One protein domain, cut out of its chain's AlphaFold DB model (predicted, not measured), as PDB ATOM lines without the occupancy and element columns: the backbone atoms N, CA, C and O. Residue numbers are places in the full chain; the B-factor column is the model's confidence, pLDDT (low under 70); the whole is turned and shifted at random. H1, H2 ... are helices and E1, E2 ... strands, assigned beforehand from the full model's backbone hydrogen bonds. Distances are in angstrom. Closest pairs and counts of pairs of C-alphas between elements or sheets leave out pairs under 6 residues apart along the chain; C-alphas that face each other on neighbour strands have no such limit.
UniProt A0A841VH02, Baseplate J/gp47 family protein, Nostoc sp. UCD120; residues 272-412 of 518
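This is residues 272 to 412 of the 518 residues of the protein "Baseplate J/gp47 family protein" of Nostoc sp. UCD120 (UniProt A0A841VH02). A three-stranded sheet, E1 E2 E3, with H2 and H5 packed over one face forms a body, and H1 lies at its outside, next to H2. A loose arm of H3 and H4, reached through the unnamed residues 312 to 337, makes the length; residues 331 to 337 stick out. The printed part has 141 residues, in the order H1 H2 E1 H3 H4 E2 H5 E3; the sheet is mixed, and so is the class, helices and strands. The whole is loose, with a radius of gyration of the C-alphas of 19.2 A and spans of 52 by 34 by 29 A.

The strands are E1, residues 305 to 311, E2, 370 to 377, 22.6 A long, and E3, 407 to 411, ending with C-alpha 411 at (155.575, 125.985, 236.114). The helices are H1, residues 272 to 284, 19.3 A, beginning with C-alpha 272 at (153.271, 137.908, 208.416); H2, 291 to 301; H3, 338 to 347; H4, 351 to 366, 22.5 A; and H5, 388 to 399.

E1 and E2 are antiparallel, with N 309 and O 374 at 3.0 A; E2 and E3 are parallel, with N 373 and O 409 at 2.8 A. H2 and H5 make two layers with the sheet, helices on one face, and E2, H5, E3 form a strand-helix-strand unit, parallel neighbour strands with a helix between, its crossover right-handed. H2 and H5 touch, closest at the C-alphas of Ala 301 and Val 394, 5.3 A. H1 only just touches H2, with 3 pairs of C-alphas within 8 A, by residues 280 to 284 alone; the closest C-alphas are those of His 284 and Asp 293, 5.6 A. H3 and H4 are close but not clearly touching, with C-alphas 346 and 354 closest at 5.7 A. Every O i to N i+4 pair is within hydrogen-bond range in H2, H3, H4 and H5; in H1, 7 of 9 are.

The C-alphas farthest apart, of Asn 335 and Ser 380, are 56.4 A apart. The printed part has no cut, and E1 to H3 is its long link. Confidence is under 70 for 41 residues, among them 314 to 348.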
ATOM      1  N   ASP A 272     154.304 137.425 207.495       89.88
ATOM      2  CA  ASP A 272     153.271 137.908 208.416       89.88
ATOM      3  C   ASP A 272     153.603 137.573 209.873       89.88
ATOM      4  O   ASP A 272     153.533 138.451 210.729       89.88
ATOM      5  N   ARG A 273     154.100 136.357 210.152       83.88
ATOM      6  CA  ARG A 273     154.598 136.017 211.497       83.88
ATOM      7  C   ARG A 273     155.816 136.851 211.876       83.88
ATOM      8  O   ARG A 273     155.921 137.302 213.012       83.88
ATOM      9  N   LEU A 274     156.696 137.123 210.913       85.62
ATOM     10  CA  LEU A 274     157.839 138.006 211.119       85.62
ATOM     11  C   LEU A 274     157.388 139.440 211.452       85.62
ATOM     12  O   LEU A 274     157.927 140.041 212.379       85.62
ATOM     13  N   LYS A 275     156.364 139.976 210.773       91.56
ATOM     14  CA  LYS A 275     155.767 141.291 211.083       91.56
ATOM     15  C   LYS A 275     155.137 141.347 212.474       91.56
ATOM     16  O   LYS A 275     155.141 142.413 213.079       91.56
ATOM     17  N   GLU A 276     154.615 140.237 212.983       87.56
ATOM     18  CA  GLU A 276     154.097 140.150 214.353       87.56
ATOM     19  C   GLU A 276     155.221 140.037 215.395       87.56
ATOM     20  O   GLU A 276     155.147 140.654 216.461       87.56
ATOM     21  N   ARG A 277     156.270 139.260 215.098       88.50
ATOM     22  CA  ARG A 277     157.367 138.963 216.033       88.50
ATOM     23  C   ARG A 277     158.388 140.096 216.143       88.50
ATOM     24  O   ARG A 277     158.796 140.436 217.250       88.50
ATOM     25  N   VAL A 278     158.796 140.712 215.032       90.25
ATOM     26  CA  VAL A 278     159.870 141.727 215.018       90.25
ATOM     27  C   VAL A 278     159.566 142.946 215.902       90.25
ATOM     28  O   VAL A 278     160.457 143.342 216.654       90.25
ATOM     29  N   PRO A 279     158.352 143.535 215.906       93.81
ATOM     30  CA  PRO A 279     158.036 144.639 216.812       93.81
ATOM     31  C   PRO A 279     158.200 144.262 218.285       93.81
ATOM     32  O   PRO A 279     158.698 145.068 219.068       93.81
ATOM     33  N   LYS A 280     157.838 143.028 218.658       91.88
ATOM     34  CA  LYS A 280     158.027 142.506 220.017       91.88
ATOM     35  C   LYS A 280     159.511 142.389 220.345       91.88
ATOM     36  O   LYS A 280     159.942 142.933 221.357       91.88
ATOM     37  N   GLN A 281     160.297 141.816 219.433       89.06
ATOM     38  CA  GLN A 281     161.748 141.689 219.581       89.06
ATOM     39  C   GLN A 281     162.447 143.046 219.752       89.06
ATOM     40  O   GLN A 281     163.324 143.202 220.605       89.06
ATOM     41  N   LEU A 282     162.024 144.058 218.987       91.19
ATOM     42  CA  LEU A 282     162.515 145.434 219.114       91.19
ATOM     43  C   LEU A 282     162.064 146.105 220.416       91.19
ATOM     44  O   LEU A 282     162.822 146.895 220.978       91.19
ATOM     45  N   ARG A 283     160.854 145.795 220.899       93.25
ATOM     46  CA  ARG A 283     160.298 146.309 222.158       93.25
ATOM     47  C   ARG A 283     161.087 145.793 223.360       93.25
ATOM     48  O   ARG A 283     161.529 146.601 224.171       93.25
ATOM     49  N   HIS A 284     161.304 144.478 223.451       93.12
ATOM     50  CA  HIS A 284     161.986 143.875 224.602       93.12
ATOM     51  C   HIS A 284     163.518 143.871 224.488       93.12
ATOM     52  O   HIS A 284     164.198 143.754 225.504       93.12
ATOM     53  N   ARG A 285     164.095 144.014 223.283       92.25
ATOM     54  CA  ARG A 285     165.557 144.082 223.034       92.25
ATOM     55  C   ARG A 285     166.341 142.961 223.729       92.25
ATOM     56  O   ARG A 285     167.373 143.210 224.351       92.25
ATOM     57  N   ASP A 286     165.825 141.735 223.643       91.00
ATOM     58  CA  ASP A 286     166.396 140.552 224.308       91.00
ATOM     59  C   ASP A 286     166.513 140.691 225.850       91.00
ATOM     60  O   ASP A 286     167.443 140.181 226.481       91.00
ATOM     61  N   ARG A 287     165.591 141.433 226.485       93.50
ATOM     62  CA  ARG A 287     165.521 141.620 227.944       93.50
ATOM     63  C   ARG A 287     164.109 141.407 228.481       93.50
ATOM     64  O   ARG A 287     163.135 141.884 227.918       93.50
ATOM     65  N   ALA A 288     164.016 140.714 229.613       92.94
ATOM     66  CA  ALA A 288     162.772 140.420 230.316       92.94
ATOM     67  C   ALA A 288     162.514 141.475 231.406       92.94
ATOM     68  O   ALA A 288     162.957 141.305 232.545       92.94
ATOM     69  N   VAL A 289     161.836 142.576 231.054       90.12
ATOM     70  CA  VAL A 289     161.569 143.701 231.977       90.12
ATOM     71  C   VAL A 289     160.101 143.746 232.406       90.12
ATOM     72  O   VAL A 289     159.802 143.862 233.593       90.12
ATOM     73  N   THR A 290     159.181 143.637 231.450       90.25
ATOM     74  CA  THR A 290     157.728 143.652 231.663       90.25
ATOM     75  C   THR A 290     157.129 142.242 231.606       90.25
ATOM     76  O   THR A 290     157.772 141.289 231.160       90.25
ATOM     77  N   LEU A 291     155.868 142.089 232.031       90.31
ATOM     78  CA  LEU A 291     155.149 140.810 231.922       90.31
ATOM     79  C   LEU A 291     154.991 140.361 230.467       90.31
ATOM     80  O   LEU A 291     155.079 139.169 230.182       90.31
ATOM     81  N   GLU A 292     154.786 141.313 229.559       91.00
ATOM     82  CA  GLU A 292     154.705 141.053 228.122       91.00
ATOM     83  C   GLU A 292     156.057 140.601 227.562       91.00
ATOM     84  O   GLU A 292     156.093 139.660 226.779       91.00
ATOM     85  N   ASP A 293     157.179 141.181 228.014       93.56
ATOM     86  CA  ASP A 293     158.522 140.725 227.611       93.56
ATOM     87  C   ASP A 293     158.789 139.286 228.047       93.56
ATOM     88  O   ASP A 293     159.290 138.484 227.266       93.56
ATOM     89  N   ILE A 294     158.441 138.943 229.294       93.50
ATOM     90  CA  ILE A 294     158.588 137.577 229.817       93.50
ATOM     91  C   ILE A 294     157.741 136.600 228.994       93.50
ATOM     92  O   ILE A 294     158.196 135.495 228.701       93.50
ATOM     93  N   ALA A 295     156.520 136.996 228.625       93.88
ATOM     94  CA  ALA A 295     155.638 136.180 227.800       93.88
ATOM     95  C   ALA A 295     156.196 135.979 226.383       93.88
ATOM     96  O   ALA A 295     156.257 134.843 225.915       93.88
ATOM     97  N   ASP A 296     156.625 137.051 225.715       93.50
ATOM     98  CA  ASP A 296     157.182 136.990 224.362       93.50
ATOM     99  C   ASP A 296     158.474 136.148 224.336       93.50
ATOM    100  O   ASP A 296     158.583 135.216 223.540       93.50
ATOM    101  N   LEU A 297     159.395 136.368 225.283       94.12
ATOM    102  CA  LEU A 297     160.633 135.584 225.408       94.12
ATOM    103  C   LEU A 297     160.380 134.105 225.726       94.12
ATOM    104  O   LEU A 297     161.178 133.251 225.347       94.12
ATOM    105  N   ALA A 298     159.279 133.773 226.405       93.94
ATOM    106  CA  ALA A 298     158.908 132.381 226.640       93.94
ATOM    107  C   ALA A 298     158.519 131.657 225.338       93.94
ATOM    108  O   ALA A 298     158.852 130.483 225.190       93.94
ATOM    109  N   TYR A 299     157.864 132.343 224.392       91.50
ATOM    110  CA  TYR A 299     157.598 131.790 223.057       91.50
ATOM    111  C   TYR A 299     158.877 131.664 222.215       91.50
ATOM    112  O   TYR A 299     158.991 130.732 221.422       91.50
ATOM    113  N   GLU A 300     159.848 132.564 222.390       90.38
ATOM    114  CA  GLU A 300     161.151 132.480 221.708       90.38
ATOM    115  C   GLU A 300     162.042 131.361 222.268       90.38
ATOM    116  O   GLU A 300     162.845 130.780 221.537       90.38
ATOM    117  N   ALA A 301     161.885 131.020 223.551       89.62
ATOM    118  CA  ALA A 301     162.701 130.011 224.216       89.62
ATOM    119  C   ALA A 301     162.508 128.596 223.649       89.62
ATOM    120  O   ALA A 301     163.452 127.805 223.678       89.62
ATOM    121  N   SER A 302     161.303 128.247 223.183       85.44
ATOM    122  CA  SER A 302     161.008 126.936 222.596       85.44
ATOM    123  C   SER A 302     159.760 126.964 221.714       85.44
ATOM    124  O   SER A 302     158.721 127.493 222.103       85.44
ATOM    125  N   THR A 303     159.831 126.290 220.563       81.81
ATOM    126  CA  THR A 303     158.690 126.090 219.652       81.81
ATOM    127  C   THR A 303     157.586 125.221 220.244       81.81
ATOM    128  O   THR A 303     156.466 125.234 219.738       81.81
ATOM    129  N   ASP A 304     157.887 124.468 221.304       81.12
ATOM    130  CA  ASP A 304     156.903 123.623 221.977       81.12
ATOM    131  C   ASP A 304     155.916 124.441 222.810       81.12
ATOM    132  O   ASP A 304     154.856 123.928 223.160       81.12
ATOM    133  N   VAL A 305     156.221 125.704 223.126       87.75
ATOM    134  CA  VAL A 305     155.340 126.579 223.906       87.75
ATOM    135  C   VAL A 305     154.138 127.002 223.059       87.75
ATOM    136  O   VAL A 305     154.251 127.822 222.152       87.75
ATOM    137  N   ALA A 306     152.959 126.475 223.391       87.88
ATOM    138  CA  ALA A 306     151.701 126.849 222.745       87.88
ATOM    139  C   ALA A 306     151.073 128.086 223.366       87.88
ATOM    140  O   ALA A 306     150.465 128.901 222.671       87.88
ATOM    141  N   ARG A 307     151.170 128.202 224.692       90.50
ATOM    142  CA  ARG A 307     150.540 129.293 225.421       90.50
ATOM    143  C   ARG A 307     151.260 129.582 226.718       90.50
ATOM    144  O   ARG A 307     151.678 128.665 227.427       90.50
ATOM    145  N   VAL A 308     151.320 130.862 227.060       92.69
ATOM    146  CA  VAL A 308     151.903 131.326 228.316       92.69
ATOM    147  C   VAL A 308     150.961 132.244 229.070       92.69
ATOM    148  O   VAL A 308     150.141 132.953 228.482       92.69
ATOM    149  N   LYS A 309     151.099 132.254 230.392       91.88
ATOM    150  CA  LYS A 309     150.509 133.280 231.250       91.88
ATOM    151  C   LYS A 309     151.531 133.700 232.283       91.88
ATOM    152  O   LYS A 309     152.080 132.863 232.991       91.88
ATOM    153  N   VAL A 310     151.755 135.002 232.380       91.19
ATOM    154  CA  VAL A 310     152.567 135.595 233.439       91.19
ATOM    155  C   VAL A 310     151.620 136.208 234.457       91.19
ATOM    156  O   VAL A 310     150.656 136.884 234.085       91.19
ATOM    157  N   VAL A 311     151.864 135.932 235.734       85.69
ATOM    158  CA  VAL A 311     151.113 136.515 236.846       85.69
ATOM    159  C   VAL A 311     152.078 137.019 237.906       85.69
ATOM    160  O   VAL A 311     153.076 136.375 238.244       85.69
ATOM    161  N   THR A 312     151.751 138.189 238.423       83.31
ATOM    162  CA  THR A 312     152.400 138.829 239.558       83.31
ATOM    163  C   THR A 312     151.645 138.494 240.849       83.31
ATOM    164  O   THR A 312     150.546 137.931 240.798       83.31
ATOM    165  N   PRO A 313     152.222 138.773 242.028       75.06
ATOM    166  CA  PRO A 313     151.618 138.407 243.305       75.06
ATOM    167  C   PRO A 313     150.234 139.015 243.538       75.06
ATOM    168  O   PRO A 313     149.357 138.351 244.086       75.06
ATOM    169  N   ASP A 314     150.022 140.246 243.084       69.88
ATOM    170  CA  ASP A 314     148.745 140.955 243.119       69.88
ATOM    171  C   ASP A 314     147.658 140.206 242.333       69.88
ATOM    172  O   ASP A 314     146.586 139.949 242.871       69.88
ATOM    173  N   LEU A 315     147.976 139.695 241.137       67.56
ATOM    174  CA  LEU A 315     147.056 138.888 240.322       67.56
ATOM    175  C   LEU A 315     146.746 137.500 240.914       67.56
ATOM    176  O   LEU A 315     145.799 136.841 240.486       67.56
ATOM    177  N   LEU A 316     147.548 137.025 241.870       64.56
ATOM    178  CA  LEU A 316     147.312 135.770 242.593       64.56
ATOM    179  C   LEU A 316     146.480 135.961 243.863       64.56
ATOM    180  O   LEU A 316     146.094 134.965 244.481       64.56
ATOM    181  N   THR A 317     146.247 137.205 244.273       63.00
ATOM    182  CA  THR A 317     145.546 137.504 245.517       63.00
ATOM    183  C   THR A 317     144.050 137.620 245.231       63.00
ATOM    184  O   THR A 317     143.639 138.333 244.317       63.00
ATOM    185  N   ALA A 318     143.235 136.859 245.968       60.66
ATOM    186  CA  ALA A 318     141.787 136.846 245.775       60.66
ATOM    187  C   ALA A 318     141.199 138.256 245.955       60.66
ATOM    188  O   ALA A 318     141.657 139.010 246.811       60.66
ATOM    189  N   ASP A 319     140.204 138.598 245.131       58.56
ATOM    190  CA  ASP A 319     139.478 139.876 245.149       58.56
ATOM    191  C   ASP A 319     140.323 141.143 244.882       58.56
ATOM    192  O   ASP A 319     139.825 142.265 245.016       58.56
ATOM    193  N   PHE A 320     141.581 141.002 244.443       59.91
ATOM    194  CA  PHE A 320     142.393 142.145 244.022       59.91
ATOM    195  C   PHE A 320     141.869 142.737 242.705       59.91
ATOM    196  O   PHE A 320     141.823 142.065 241.673       59.91
ATOM    197  N   SER A 321     141.518 144.026 242.727       58.03
ATOM    198  CA  SER A 321     141.202 144.815 241.534       58.03
ATOM    199  C   SER A 321     142.161 146.004 241.432       58.03
ATOM    200  O   SER A 321     142.164 146.847 242.336       58.03
ATOM    201  N   PRO A 322     142.935 146.138 240.336       52.56
ATOM    202  CA  PRO A 322     143.801 147.299 240.118       52.56
ATOM    203  C   PRO A 322     143.004 148.603 239.931       52.56
ATOM    204  O   PRO A 322     143.568 149.687 240.039       52.56
ATOM    205  N   LEU A 323     141.693 148.502 239.687       50.94
ATOM    206  CA  LEU A 323     140.754 149.617 239.541       50.94
ATOM    207  C   LEU A 323     139.908 149.837 240.804       50.94
ATOM    208  O   LEU A 323     138.794 150.349 240.719       50.94
ATOM    209  N   ASN A 324     140.379 149.420 241.981       58.78
ATOM    210  CA  ASN A 324     139.648 149.681 243.216       58.78
ATOM    211  C   ASN A 324     139.638 151.195 243.518       58.78
ATOM    212  O   ASN A 324     140.559 151.723 244.144       58.78
ATOM    213  N   GLU A 325     138.581 151.886 243.078       52.03
ATOM    214  CA  GLU A 325     138.385 153.338 243.223       52.03
ATOM    215  C   GLU A 325     138.555 153.814 244.673       52.03
ATOM    216  O   GLU A 325     139.044 154.920 244.914       52.03
ATOM    217  N   LYS A 326     138.258 152.953 245.660       55.28
ATOM    218  CA  LYS A 326     138.412 153.262 247.091       55.28
ATOM    219  C   LYS A 326     139.866 153.585 247.481       55.28
ATOM    220  O   LYS A 326     140.097 154.327 248.436       55.28
ATOM    221  N   LEU A 327     140.862 153.104 246.732       55.50
ATOM    222  CA  LEU A 327     142.294 153.269 247.028       55.50
ATOM    223  C   LEU A 327     143.029 154.207 246.059       55.50
ATOM    224  O   LEU A 327     144.231 154.400 246.217       55.50
ATOM    225  N   TRP A 328     142.323 154.872 245.138       58.41
ATOM    226  CA  TRP A 328     142.925 155.823 244.194       58.41
ATOM    227  C   TRP A 328     143.671 156.962 244.906       58.41
ATOM    228  O   TRP A 328     143.079 157.708 245.691       58.41
ATOM    229  N   LEU A 329     144.969 157.098 244.648       58.25
ATOM    230  CA  LEU A 329     145.743 158.259 245.082       58.25
ATOM    231  C   LEU A 329     145.477 159.385 244.094       58.25
ATOM    232  O   LEU A 329     145.757 159.236 242.910       58.25
ATOM    233  N   ASP A 330     144.923 160.494 244.575       59.06
ATOM    234  CA  ASP A 330     144.669 161.664 243.745       59.06
ATOM    235  C   ASP A 330     146.010 162.277 243.290       59.06
ATOM    236  O   ASP A 330     146.730 162.839 244.123       59.06
ATOM    237  N   PRO A 331     146.366 162.195 241.992       58.41
ATOM    238  CA  PRO A 331     147.647 162.690 241.495       58.41
ATOM    239  C   PRO A 331     147.781 164.217 241.611       58.41
ATOM    240  O   PRO A 331     148.876 164.749 241.439       58.41
ATOM    241  N   THR A 332     146.696 164.934 241.936       68.44
ATOM    242  CA  THR A 332     146.713 166.383 242.185       68.44
ATOM    243  C   THR A 332     147.154 166.761 243.606       68.44
ATOM    244  O   THR A 332     147.358 167.944 243.887       68.44
ATOM    245  N   LYS A 333     147.375 165.778 244.498       67.00
ATOM    246  CA  LYS A 333     147.876 165.979 245.871       67.00
ATOM    247  C   LYS A 333     149.282 165.374 246.059       67.00
ATOM    248  O   LYS A 333     149.429 164.365 246.747       67.00
ATOM    249  N   PRO A 334     150.341 165.994 245.505       56.97
ATOM    250  CA  PRO A 334     151.690 165.414 245.440       56.97
ATOM    251  C   PRO A 334     152.424 165.297 246.789       56.97
ATOM    252  O   PRO A 334     153.452 164.632 246.857       56.97
ATOM    253  N   ASN A 335     151.918 165.922 247.860       62.28
ATOM    254  CA  ASN A 335     152.599 166.010 249.160       62.28
ATOM    255  C   ASN A 335     152.044 165.065 250.238       62.28
ATOM    256  O   ASN A 335     152.380 165.221 251.409       62.28
ATOM    257  N   VAL A 336     151.182 164.110 249.883       60.16
ATOM    258  CA  VAL A 336     150.658 163.140 250.854       60.16
ATOM    259  C   VAL A 336     151.508 161.874 250.797       60.16
ATOM    260  O   VAL A 336     151.590 161.224 249.756       60.16
ATOM    261  N   LEU A 337     152.146 161.518 251.914       60.59
ATOM    262  CA  LEU A 337     152.827 160.233 252.039       60.59
ATOM    263  C   LEU A 337     151.792 159.106 251.929       60.59
ATOM    264  O   LEU A 337     150.712 159.172 252.518       60.59
ATOM    265  N   PHE A 338     152.128 158.059 251.173       61.53
ATOM    266  CA  PHE A 338     151.227 156.933 250.906       61.53
ATOM    267  C   PHE A 338     150.628 156.346 252.193       61.53
ATOM    268  O   PHE A 338     149.422 156.121 252.261       61.53
ATOM    269  N   GLU A 339     151.449 156.173 253.231       64.31
ATOM    270  CA  GLU A 339     151.039 155.604 254.519       64.31
ATOM    271  C   GLU A 339     149.968 156.435 255.235       64.31
ATOM    272  O   GLU A 339     149.029 155.865 255.793       64.31
ATOM    273  N   ASP A 340     150.066 157.765 255.176       64.19
ATOM    274  CA  ASP A 340     149.112 158.668 255.823       64.19
ATOM    275  C   ASP A 340     147.755 158.620 255.112       64.19
ATOM    276  O   ASP A 340     146.718 158.436 255.752       64.19
ATOM    277  N   SER A 341     147.767 158.653 253.773       64.25
ATOM    278  CA  SER A 341     146.547 158.528 252.961       64.25
ATOM    279  C   SER A 341     145.863 157.166 253.116       64.25
ATOM    280  O   SER A 341     144.636 157.072 253.122       64.25
ATOM    281  N   LEU A 342     146.655 156.099 253.254       65.56
ATOM    282  CA  LEU A 342     146.157 154.738 253.405       65.56
ATOM    283  C   LEU A 342     145.509 154.552 254.779       65.56
ATOM    284  O   LEU A 342     144.429 153.972 254.867       65.56
ATOM    285  N   ARG A 343     146.134 155.075 255.842       67.75
ATOM    286  CA  ARG A 343     145.580 155.045 257.204       67.75
ATOM    287  C   ARG A 343     144.265 155.806 257.297       67.75
ATOM    288  O   ARG A 343     143.310 155.274 257.856       67.75
ATOM    289  N   GLU A 344     144.205 157.008 256.731       68.19
ATOM    290  CA  GLU A 344     142.987 157.823 256.708       68.19
ATOM    291  C   GLU A 344     141.853 157.104 255.956       68.19
ATOM    292  O   GLU A 344     140.735 156.994 256.456       68.19
ATOM    293  N   LYS A 345     142.154 156.499 254.802       66.69
ATOM    294  CA  LYS A 345     141.172 155.723 254.030       66.69
ATOM    295  C   LYS A 345     140.726 154.439 254.724       66.69
ATOM    296  O   LYS A 345     139.537 154.127 254.696       66.69
ATOM    297  N   LEU A 346     141.625 153.705 255.378       66.06
ATOM    298  CA  LEU A 346     141.260 152.493 256.121       66.06
ATOM    299  C   LEU A 346     140.335 152.792 257.308       66.06
ATOM    300  O   LEU A 346     139.502 151.955 257.638       66.06
ATOM    301  N   GLN A 347     140.416 153.993 257.894       68.31
ATOM    302  CA  GLN A 347     139.482 154.446 258.933       68.31
ATOM    303  C   GLN A 347     138.073 154.753 258.397       68.31
ATOM    304  O   GLN A 347     137.113 154.713 259.163       68.31
ATOM    305  N   THR A 348     137.924 155.037 257.097       67.81
ATOM    306  CA  THR A 348     136.618 155.321 256.464       67.81
ATOM    307  C   THR A 348     135.846 154.074 256.022       67.81
ATOM    308  O   THR A 348     134.716 154.183 255.548       67.81
ATOM    309  N   ILE A 349     136.436 152.886 256.174       70.38
ATOM    310  CA  ILE A 349     135.891 151.611 255.702       70.38
ATOM    311  C   ILE A 349     135.562 150.708 256.911       70.38
ATOM    312  O   ILE A 349     136.178 150.815 257.969       70.38
ATOM    313  N   ASN A 350     134.583 149.804 256.778       76.31
ATOM    314  CA  ASN A 350     134.219 148.856 257.840       76.31
ATOM    315  C   ASN A 350     135.415 147.988 258.286       76.31
ATOM    316  O   ASN A 350     136.214 147.542 257.465       76.31
ATOM    317  N   ALA A 351     135.489 147.657 259.582       73.50
ATOM    318  CA  ALA A 351     136.622 146.938 260.186       73.50
ATOM    319  C   ALA A 351     136.963 145.595 259.506       73.50
ATOM    320  O   ALA A 351     138.132 145.236 259.388       73.50
ATOM    321  N   THR A 352     135.958 144.860 259.018       73.62
ATOM    322  CA  THR A 352     136.157 143.600 258.280       73.62
ATOM    323  C   THR A 352     136.814 143.819 256.915       73.62
ATOM    324  O   THR A 352     137.670 143.040 256.506       73.62
ATOM    325  N   GLU A 353     136.441 144.887 256.208       68.50
ATOM    326  CA  GLU A 353     137.036 145.250 254.918       68.50
ATOM    327  C   GLU A 353     138.485 145.737 255.098       68.50
ATOM    328  O   GLU A 353     139.353 145.372 254.306       68.50
ATOM    329  N   ALA A 354     138.769 146.483 256.173       68.62
ATOM    330  CA  ALA A 354     140.125 146.912 256.516       68.62
ATOM    331  C   ALA A 354     141.053 145.725 256.856       68.62
ATOM    332  O   ALA A 354     142.162 145.645 256.327       68.62
ATOM    333  N   ASP A 355     140.592 144.762 257.663       72.38
ATOM    334  CA  ASP A 355     141.363 143.548 257.994       72.38
ATOM    335  C   ASP A 355     141.615 142.664 256.755       72.38
ATOM    336  O   ASP A 355     142.720 142.150 256.561       72.38
ATOM    337  N   ASN A 356     140.625 142.536 255.862       71.25
ATOM    338  CA  ASN A 356     140.800 141.841 254.583       71.25
ATOM    339  C   ASN A 356     141.853 142.529 253.701       71.25
ATOM    340  O   ASN A 356     142.718 141.854 253.138       71.25
ATOM    341  N   PHE A 357     141.826 143.863 253.620       71.94
ATOM    342  CA  PHE A 357     142.810 144.635 252.866       71.94
ATOM    343  C   PHE A 357     144.230 144.486 253.435       71.94
ATOM    344  O   PHE A 357     145.182 144.264 252.683       71.94
ATOM    345  N   GLU A 358     144.398 144.540 254.759       72.06
ATOM    346  CA  GLU A 358     145.708 144.328 255.380       72.06
ATOM    347  C   GLU A 358     146.257 142.918 255.140       72.06
ATOM    348  O   GLU A 358     147.453 142.755 254.879       72.06
ATOM    349  N   LYS A 359     145.402 141.890 255.233       72.06
ATOM    350  CA  LYS A 359     145.779 140.502 254.922       72.06
ATOM    351  C   LYS A 359     146.215 140.364 253.465       72.06
ATOM    352  O   LYS A 359     147.263 139.769 253.209       72.06
ATOM    353  N   MET A 360     145.465 140.971 252.545       71.38
ATOM    354  CA  MET A 360     145.781 141.024 251.116       71.38
ATOM    355  C   MET A 360     147.159 141.664 250.875       71.38
ATOM    356  O   MET A 360     148.029 141.047 250.261       71.38
ATOM    357  N   MET A 361     147.410 142.857 251.427       71.50
ATOM    358  CA  MET A 361     148.692 143.562 251.265       71.50
ATOM    359  C   MET A 361     149.871 142.812 251.890       71.50
ATOM    360  O   MET A 361     150.955 142.765 251.304       71.50
ATOM    361  N   ARG A 362     149.677 142.177 253.054       72.06
ATOM    362  CA  ARG A 362     150.694 141.300 253.657       72.06
ATOM    363  C   ARG A 362     151.033 140.122 252.744       72.06
ATOM    364  O   ARG A 362     152.205 139.761 252.637       72.06
ATOM    365  N   GLU A 363     150.044 139.532 252.075       69.44
ATOM    366  CA  GLU A 363     150.274 138.421 251.151       69.44
ATOM    367  C   GLU A 363     151.008 138.850 249.871       69.44
ATOM    368  O   GLU A 363     151.946 138.153 249.465       69.44
ATOM    369  N   ILE A 364     150.651 140.005 249.296       70.50
ATOM    370  CA  ILE A 364     151.344 140.604 248.144       70.50
ATOM    371  C   ILE A 364     152.809 140.886 248.500       70.50
ATOM    372  O   ILE A 364     153.713 140.413 247.810       70.50
ATOM    373  N   ASN A 365     153.056 141.572 249.621       71.31
ATOM    374  CA  ASN A 365     154.408 141.933 250.058       71.31
ATOM    375  C   ASN A 365     155.273 140.710 250.386       71.31
ATOM    376  O   ASN A 365     156.464 140.700 250.084       71.31
ATOM    377  N   ARG A 366     154.687 139.640 250.944       72.81
ATOM    378  CA  ARG A 366     155.403 138.376 251.202       72.81
ATOM    379  C   ARG A 366     155.950 137.741 249.919       72.81
ATOM    380  O   ARG A 366     156.947 137.028 249.971       72.81
ATOM    381  N   ARG A 367     155.274 137.956 248.792       69.50
ATOM    382  CA  ARG A 367     155.650 137.436 247.471       69.50
ATOM    383  C   ARG A 367     156.269 138.520 246.580       69.50
ATOM    384  O   ARG A 367     156.405 138.298 245.383       69.50
ATOM    385  N   ALA A 368     156.634 139.682 247.123       72.94
ATOM    386  CA  ALA A 368     157.205 140.770 246.335       72.94
ATOM    387  C   ALA A 368     158.448 140.305 245.555       72.94
ATOM    388  O   ALA A 368     159.280 139.559 246.070       72.94
ATOM    389  N   GLY A 369     158.551 140.727 244.293       73.00
ATOM    390  CA  GLY A 369     159.616 140.299 243.377       73.00
ATOM    391  C   GLY A 369     159.406 138.922 242.738       73.00
ATOM    392  O   GLY A 369     160.135 138.585 241.805       73.00
ATOM    393  N   GLN A 370     158.406 138.147 243.173       82.62
ATOM    394  CA  GLN A 370     158.054 136.880 242.540       82.62
ATOM    395  C   GLN A 370     157.238 137.104 241.272       82.62
ATOM    396  O   GLN A 370     156.207 137.773 241.291       82.62
ATOM    397  N   VAL A 371     157.656 136.473 240.180       86.12
ATOM    398  CA  VAL A 371     156.899 136.441 238.927       86.12
ATOM    399  C   VAL A 371     156.668 134.990 238.560       86.12
ATOM    400  O   VAL A 371     157.614 134.232 238.354       86.12
ATOM    401  N   LYS A 372     155.406 134.578 238.477       86.12
ATOM    402  CA  LYS A 372     155.061 133.206 238.116       86.12
ATOM    403  C   LYS A 372     154.744 133.160 236.622       86.12
ATOM    404  O   LYS A 372     153.906 133.919 236.140       86.12
ATOM    405  N   LEU A 373     155.402 132.259 235.900       91.75
ATOM    406  CA  LEU A 373     155.223 132.014 234.469       91.75
ATOM    407  C   LEU A 373     154.644 130.609 234.269       91.75
ATOM    408  O   LEU A 373     155.266 129.611 234.629       91.75
ATOM    409  N   MET A 374     153.433 130.537 233.724       91.06
ATOM    410  CA  MET A 374     152.750 129.291 233.405       91.06
ATOM    411  C   MET A 374     152.989 128.960 231.942       91.06
ATOM    412  O   MET A 374     152.714 129.797 231.083       91.06
ATOM    413  N   ILE A 375     153.439 127.737 231.676       89.62
ATOM    414  CA  ILE A 375     153.701 127.231 230.328       89.62
ATOM    415  C   ILE A 375     152.717 126.116 229.991       89.62
ATOM    416  O   ILE A 375     152.514 125.191 230.781       89.62
ATOM    417  N   LEU A 376     152.125 126.201 228.801       91.56
ATOM    418  CA  LEU A 376     151.390 125.116 228.170       91.56
ATOM    419  C   LEU A 376     152.096 124.724 226.870       91.56
ATOM    420  O   LEU A 376     152.302 125.594 226.020       91.56
ATOM    421  N   PRO A 377     152.435 123.439 226.686       86.50
ATOM    422  CA  PRO A 377     153.009 122.960 225.444       86.50
ATOM    423  C   PRO A 377     151.936 122.732 224.371       86.50
ATOM    424  O   PRO A 377     150.769 122.513 224.704       86.50
ATOM    425  N   PHE A 378     152.326 122.691 223.096       82.44
ATOM    426  CA  PHE A 378     151.464 122.166 222.034       82.44
ATOM    427  C   PHE A 378     151.164 120.692 222.314       82.44
ATOM    428  O   PHE A 378     152.063 119.856 222.377       82.44
ATOM    429  N   SER A 379     149.888 120.365 222.505       81.19
ATOM    430  CA  SER A 379     149.434 118.991 222.703       81.19
ATOM    431  C   SER A 379     147.964 118.852 222.322       81.19
ATOM    432  O   SER A 379     147.190 119.802 222.444       81.19
ATOM    433  N   SER A 380     147.594 117.654 221.874       80.31
ATOM    434  CA  SER A 380     146.205 117.215 221.708       80.31
ATOM    435  C   SER A 380     145.661 116.494 222.947       80.31
ATOM    436  O   SER A 380     144.520 116.040 222.946       80.31
ATOM    437  N   ASP A 381     146.491 116.291 223.974       81.62
ATOM    438  CA  ASP A 381     146.052 115.694 225.231       81.62
ATOM    439  C   ASP A 381     145.078 116.650 225.936       81.62
ATOM    440  O   ASP A 381     145.327 117.852 225.995       81.62
ATOM    441  N   ARG A 382     144.030 116.114 226.583       85.94
ATOM    442  CA  ARG A 382     143.058 116.909 227.369       85.94
ATOM    443  C   ARG A 382     143.721 117.883 228.343       85.94
ATOM    444  O   ARG A 382     143.189 118.957 228.600       85.94
ATOM    445  N   GLN A 383     144.871 117.485 228.889       87.00
ATOM    446  CA  GLN A 383     145.667 118.250 229.841       87.00
ATOM    447  C   GLN A 383     147.098 118.465 229.299       87.00
ATOM    448  O   GLN A 383     147.995 117.677 229.630       87.00
ATOM    449  N   PRO A 384     147.349 119.530 228.512       85.62
ATOM    450  CA  PRO A 384     148.673 119.869 227.989       85.62
ATOM    451  C   PRO A 384     149.653 120.206 229.121       85.62
ATOM    452  O   PRO A 384     149.717 121.335 229.598       85.62
ATOM    453  N   THR A 385     150.407 119.218 229.599       80.44
ATOM    454  CA  THR A 385     151.324 119.388 230.736       80.44
ATOM    455  C   THR A 385     152.756 119.545 230.224       80.44
ATOM    456  O   THR A 385     153.223 118.642 229.529       80.44
ATOM    457  N   PRO A 386     153.465 120.645 230.545       78.12
ATOM    458  CA  PRO A 386     154.846 120.837 230.110       78.12
ATOM    459  C   PRO A 386     155.776 119.806 230.754       78.12
ATOM    460  O   PRO A 386     155.590 119.420 231.913       78.12
ATOM    461  N   SER A 387     156.801 119.390 230.011       73.69
ATOM    462  CA  SER A 387     157.929 118.645 230.572       73.69
ATOM    463  C   SER A 387     158.753 119.564 231.483       73.69
ATOM    464  O   SER A 387     158.776 120.782 231.313       73.69
ATOM    465  N   LEU A 388     159.443 118.996 232.467       65.94
ATOM    466  CA  LEU A 388     160.349 119.757 233.329       65.94
ATOM    467  C   LEU A 388     161.520 120.346 232.537       65.94
ATOM    468  O   LEU A 388     161.925 121.457 232.856       65.94
ATOM    469  N   ALA A 389     162.007 119.679 231.488       68.00
ATOM    470  CA  ALA A 389     163.047 120.264 230.647       68.00
ATOM    471  C   ALA A 389     162.546 121.443 229.815       68.00
ATOM    472  O   ALA A 389     163.277 122.413 229.666       68.00
ATOM    473  N   LEU A 390     161.290 121.426 229.345       80.12
ATOM    474  CA  LEU A 390     160.693 122.616 228.738       80.12
ATOM    475  C   LEU A 390     160.654 123.765 229.756       80.12
ATOM    476  O   LEU A 390     161.027 124.890 229.432       80.12
ATOM    477  N   LEU A 391     160.247 123.483 231.000       79.56
ATOM    478  CA  LEU A 391     160.248 124.487 232.068       79.56
ATOM    479  C   LEU A 391     161.665 125.007 232.368       79.56
ATOM    480  O   LEU A 391     161.828 126.207 232.556       79.56
ATOM    481  N   GLU A 392     162.677 124.138 232.386       75.81
ATOM    482  CA  GLU A 392     164.081 124.489 232.645       75.81
ATOM    483  C   GLU A 392     164.721 125.259 231.483       75.81
ATOM    484  O   GLU A 392     165.416 126.247 231.721       75.81
ATOM    485  N   GLN A 393     164.442 124.872 230.237       83.81
ATOM    486  CA  GLN A 393     164.867 125.583 229.030       83.81
ATOM    487  C   GLN A 393     164.304 127.004 229.026       83.81
ATOM    488  O   GLN A 393     165.062 127.965 228.893       83.81
ATOM    489  N   VAL A 394     162.991 127.146 229.240       90.25
ATOM    490  CA  VAL A 394     162.325 128.453 229.313       90.25
ATOM    491  C   VAL A 394     162.862 129.272 230.488       90.25
ATOM    492  O   VAL A 394     163.193 130.445 230.322       90.25
ATOM    493  N   GLU A 395     163.002 128.671 231.673       88.06
ATOM    494  CA  GLU A 395     163.538 129.367 232.844       88.06
ATOM    495  C   GLU A 395     164.972 129.850 232.620       88.06
ATOM    496  O   GLU A 395     165.265 131.007 232.903       88.06
ATOM    497  N   THR A 396     165.854 129.009 232.085       87.50
ATOM    498  CA  THR A 396     167.257 129.360 231.812       87.50
ATOM    499  C   THR A 396     167.349 130.464 230.761       87.50
ATOM    500  O   THR A 396     168.092 131.442 230.927       87.50
ATOM    501  N   TYR A 397     166.543 130.353 229.703       93.00
ATOM    502  CA  TYR A 397     166.474 131.348 228.641       93.00
ATOM    503  C   TYR A 397     166.035 132.719 229.174       93.00
ATOM    504  O   TYR A 397     166.677 133.724 228.873       93.00
ATOM    505  N   ILE A 398     165.007 132.771 230.025       93.69
ATOM    506  CA  ILE A 398     164.503 134.034 230.587       93.69
ATOM    507  C   ILE A 398     165.419 134.559 231.698       93.69
ATOM    508  O   ILE A 398     165.672 135.760 231.753       93.69
ATOM    509  N   ARG A 399     165.965 133.693 232.562       90.62
ATOM    510  CA  ARG A 399     166.858 134.109 233.659       90.62
ATOM    511  C   ARG A 399     168.133 134.779 233.170       90.62
ATOM    512  O   ARG A 399     168.586 135.729 233.796       90.62
ATOM    513  N   SER A 400     168.680 134.337 232.039       91.06
ATOM    514  CA  SER A 400     169.827 135.008 231.403       91.06
ATOM    515  C   SER A 400     169.496 136.403 230.847       91.06
ATOM    516  O   SER A 400     170.403 137.137 230.460       91.06
ATOM    517  N   ARG A 401     168.212 136.791 230.835       93.06
ATOM    518  CA  ARG A 401     167.683 138.034 230.250       93.06
ATOM    519  C   ARG A 401     166.906 138.905 231.241       93.06
ATOM    520  O   ARG A 401     166.492 140.001 230.863       93.06
ATOM    521  N   CYS A 402     166.689 138.452 232.477       90.38
ATOM    522  CA  CYS A 402     165.964 139.191 233.511       90.38
ATOM    523  C   CYS A 402     166.914 139.811 234.544       90.38
ATOM    524  O   CYS A 402     168.076 139.422 234.669       90.38
ATOM    525  N   ALA A 403     166.418 140.773 235.324       86.12
ATOM    526  CA  ALA A 403     167.168 141.288 236.466       86.12
ATOM    527  C   ALA A 403     167.363 140.185 237.523       86.12
ATOM    528  O   ALA A 403     166.440 139.424 237.813       86.12
ATOM    529  N   GLY A 404     168.546 140.127 238.145       79.44
ATOM    530  CA  GLY A 404     168.873 139.110 239.156       79.44
ATOM    531  C   GLY A 404     168.028 139.177 240.437       79.44
ATOM    532  O   GLY A 404     168.060 138.249 241.239       79.44
ATOM    533  N   THR A 405     167.269 140.257 240.632       81.25
ATOM    534  CA  THR A 405     166.333 140.447 241.749       81.25
ATOM    535  C   THR A 405     164.965 139.801 241.520       81.25
ATOM    536  O   THR A 405     164.195 139.683 242.471       81.25
ATOM    537  N   VAL A 406     164.645 139.388 240.288       82.75
ATOM    538  CA  VAL A 406     163.360 138.759 239.956       82.75
ATOM    539  C   VAL A 406     163.370 137.290 240.383       82.75
ATOM    540  O   VAL A 406     164.156 136.480 239.881       82.75
ATOM    541  N   ASP A 407     162.444 136.917 241.265       81.75
ATOM    542  CA  ASP A 407     162.177 135.521 241.614       81.75
ATOM    543  C   ASP A 407     161.212 134.902 240.589       81.75
ATOM    544  O   ASP A 407     159.998 134.821 240.789       81.75
ATOM    545  N   LEU A 408     161.754 134.517 239.430       84.31
ATOM    546  CA  LEU A 408     160.988 133.856 238.374       84.31
ATOM    547  C   LEU A 408     160.633 132.415 238.778       84.31
ATOM    548  O   LEU A 408     161.516 131.612 239.064       84.31
ATOM    549  N   VAL A 409     159.354 132.053 238.718       83.31
ATOM    550  CA  VAL A 409     158.870 130.687 238.961       83.31
ATOM    551  C   VAL A 409     158.172 130.168 237.709       83.31
ATOM    552  O   VAL A 409     157.023 130.518 237.441       83.31
ATOM    553  N   VAL A 410     158.851 129.301 236.954       85.56
ATOM    554  CA  VAL A 410     158.305 128.676 235.738       85.56
ATOM    555  C   VAL A 410     157.651 127.336 236.085       85.56
ATOM    556  O   VAL A 410     158.274 126.474 236.719       85.56
ATOM    557  N   THR A 411     156.371 127.167 235.736       83.56
ATOM    558  CA  THR A 411     155.575 125.985 236.114       83.56
ATOM    559  C   THR A 411     154.399 125.709 235.162       83.56
ATOM    560  O   THR A 411     154.159 126.451 234.215       83.56
ATOM    561  N   ALA A 412     153.655 124.630 235.409       79.38
ATOM    562  CA  ALA A 412     152.377 124.336 234.759       79.38
ATOM    563  C   ALA A 412     151.219 125.104 235.439       79.38
ATOM    564  O   ALA A 412     151.331 125.461 236.619       79.38
TER     565      ALA A 412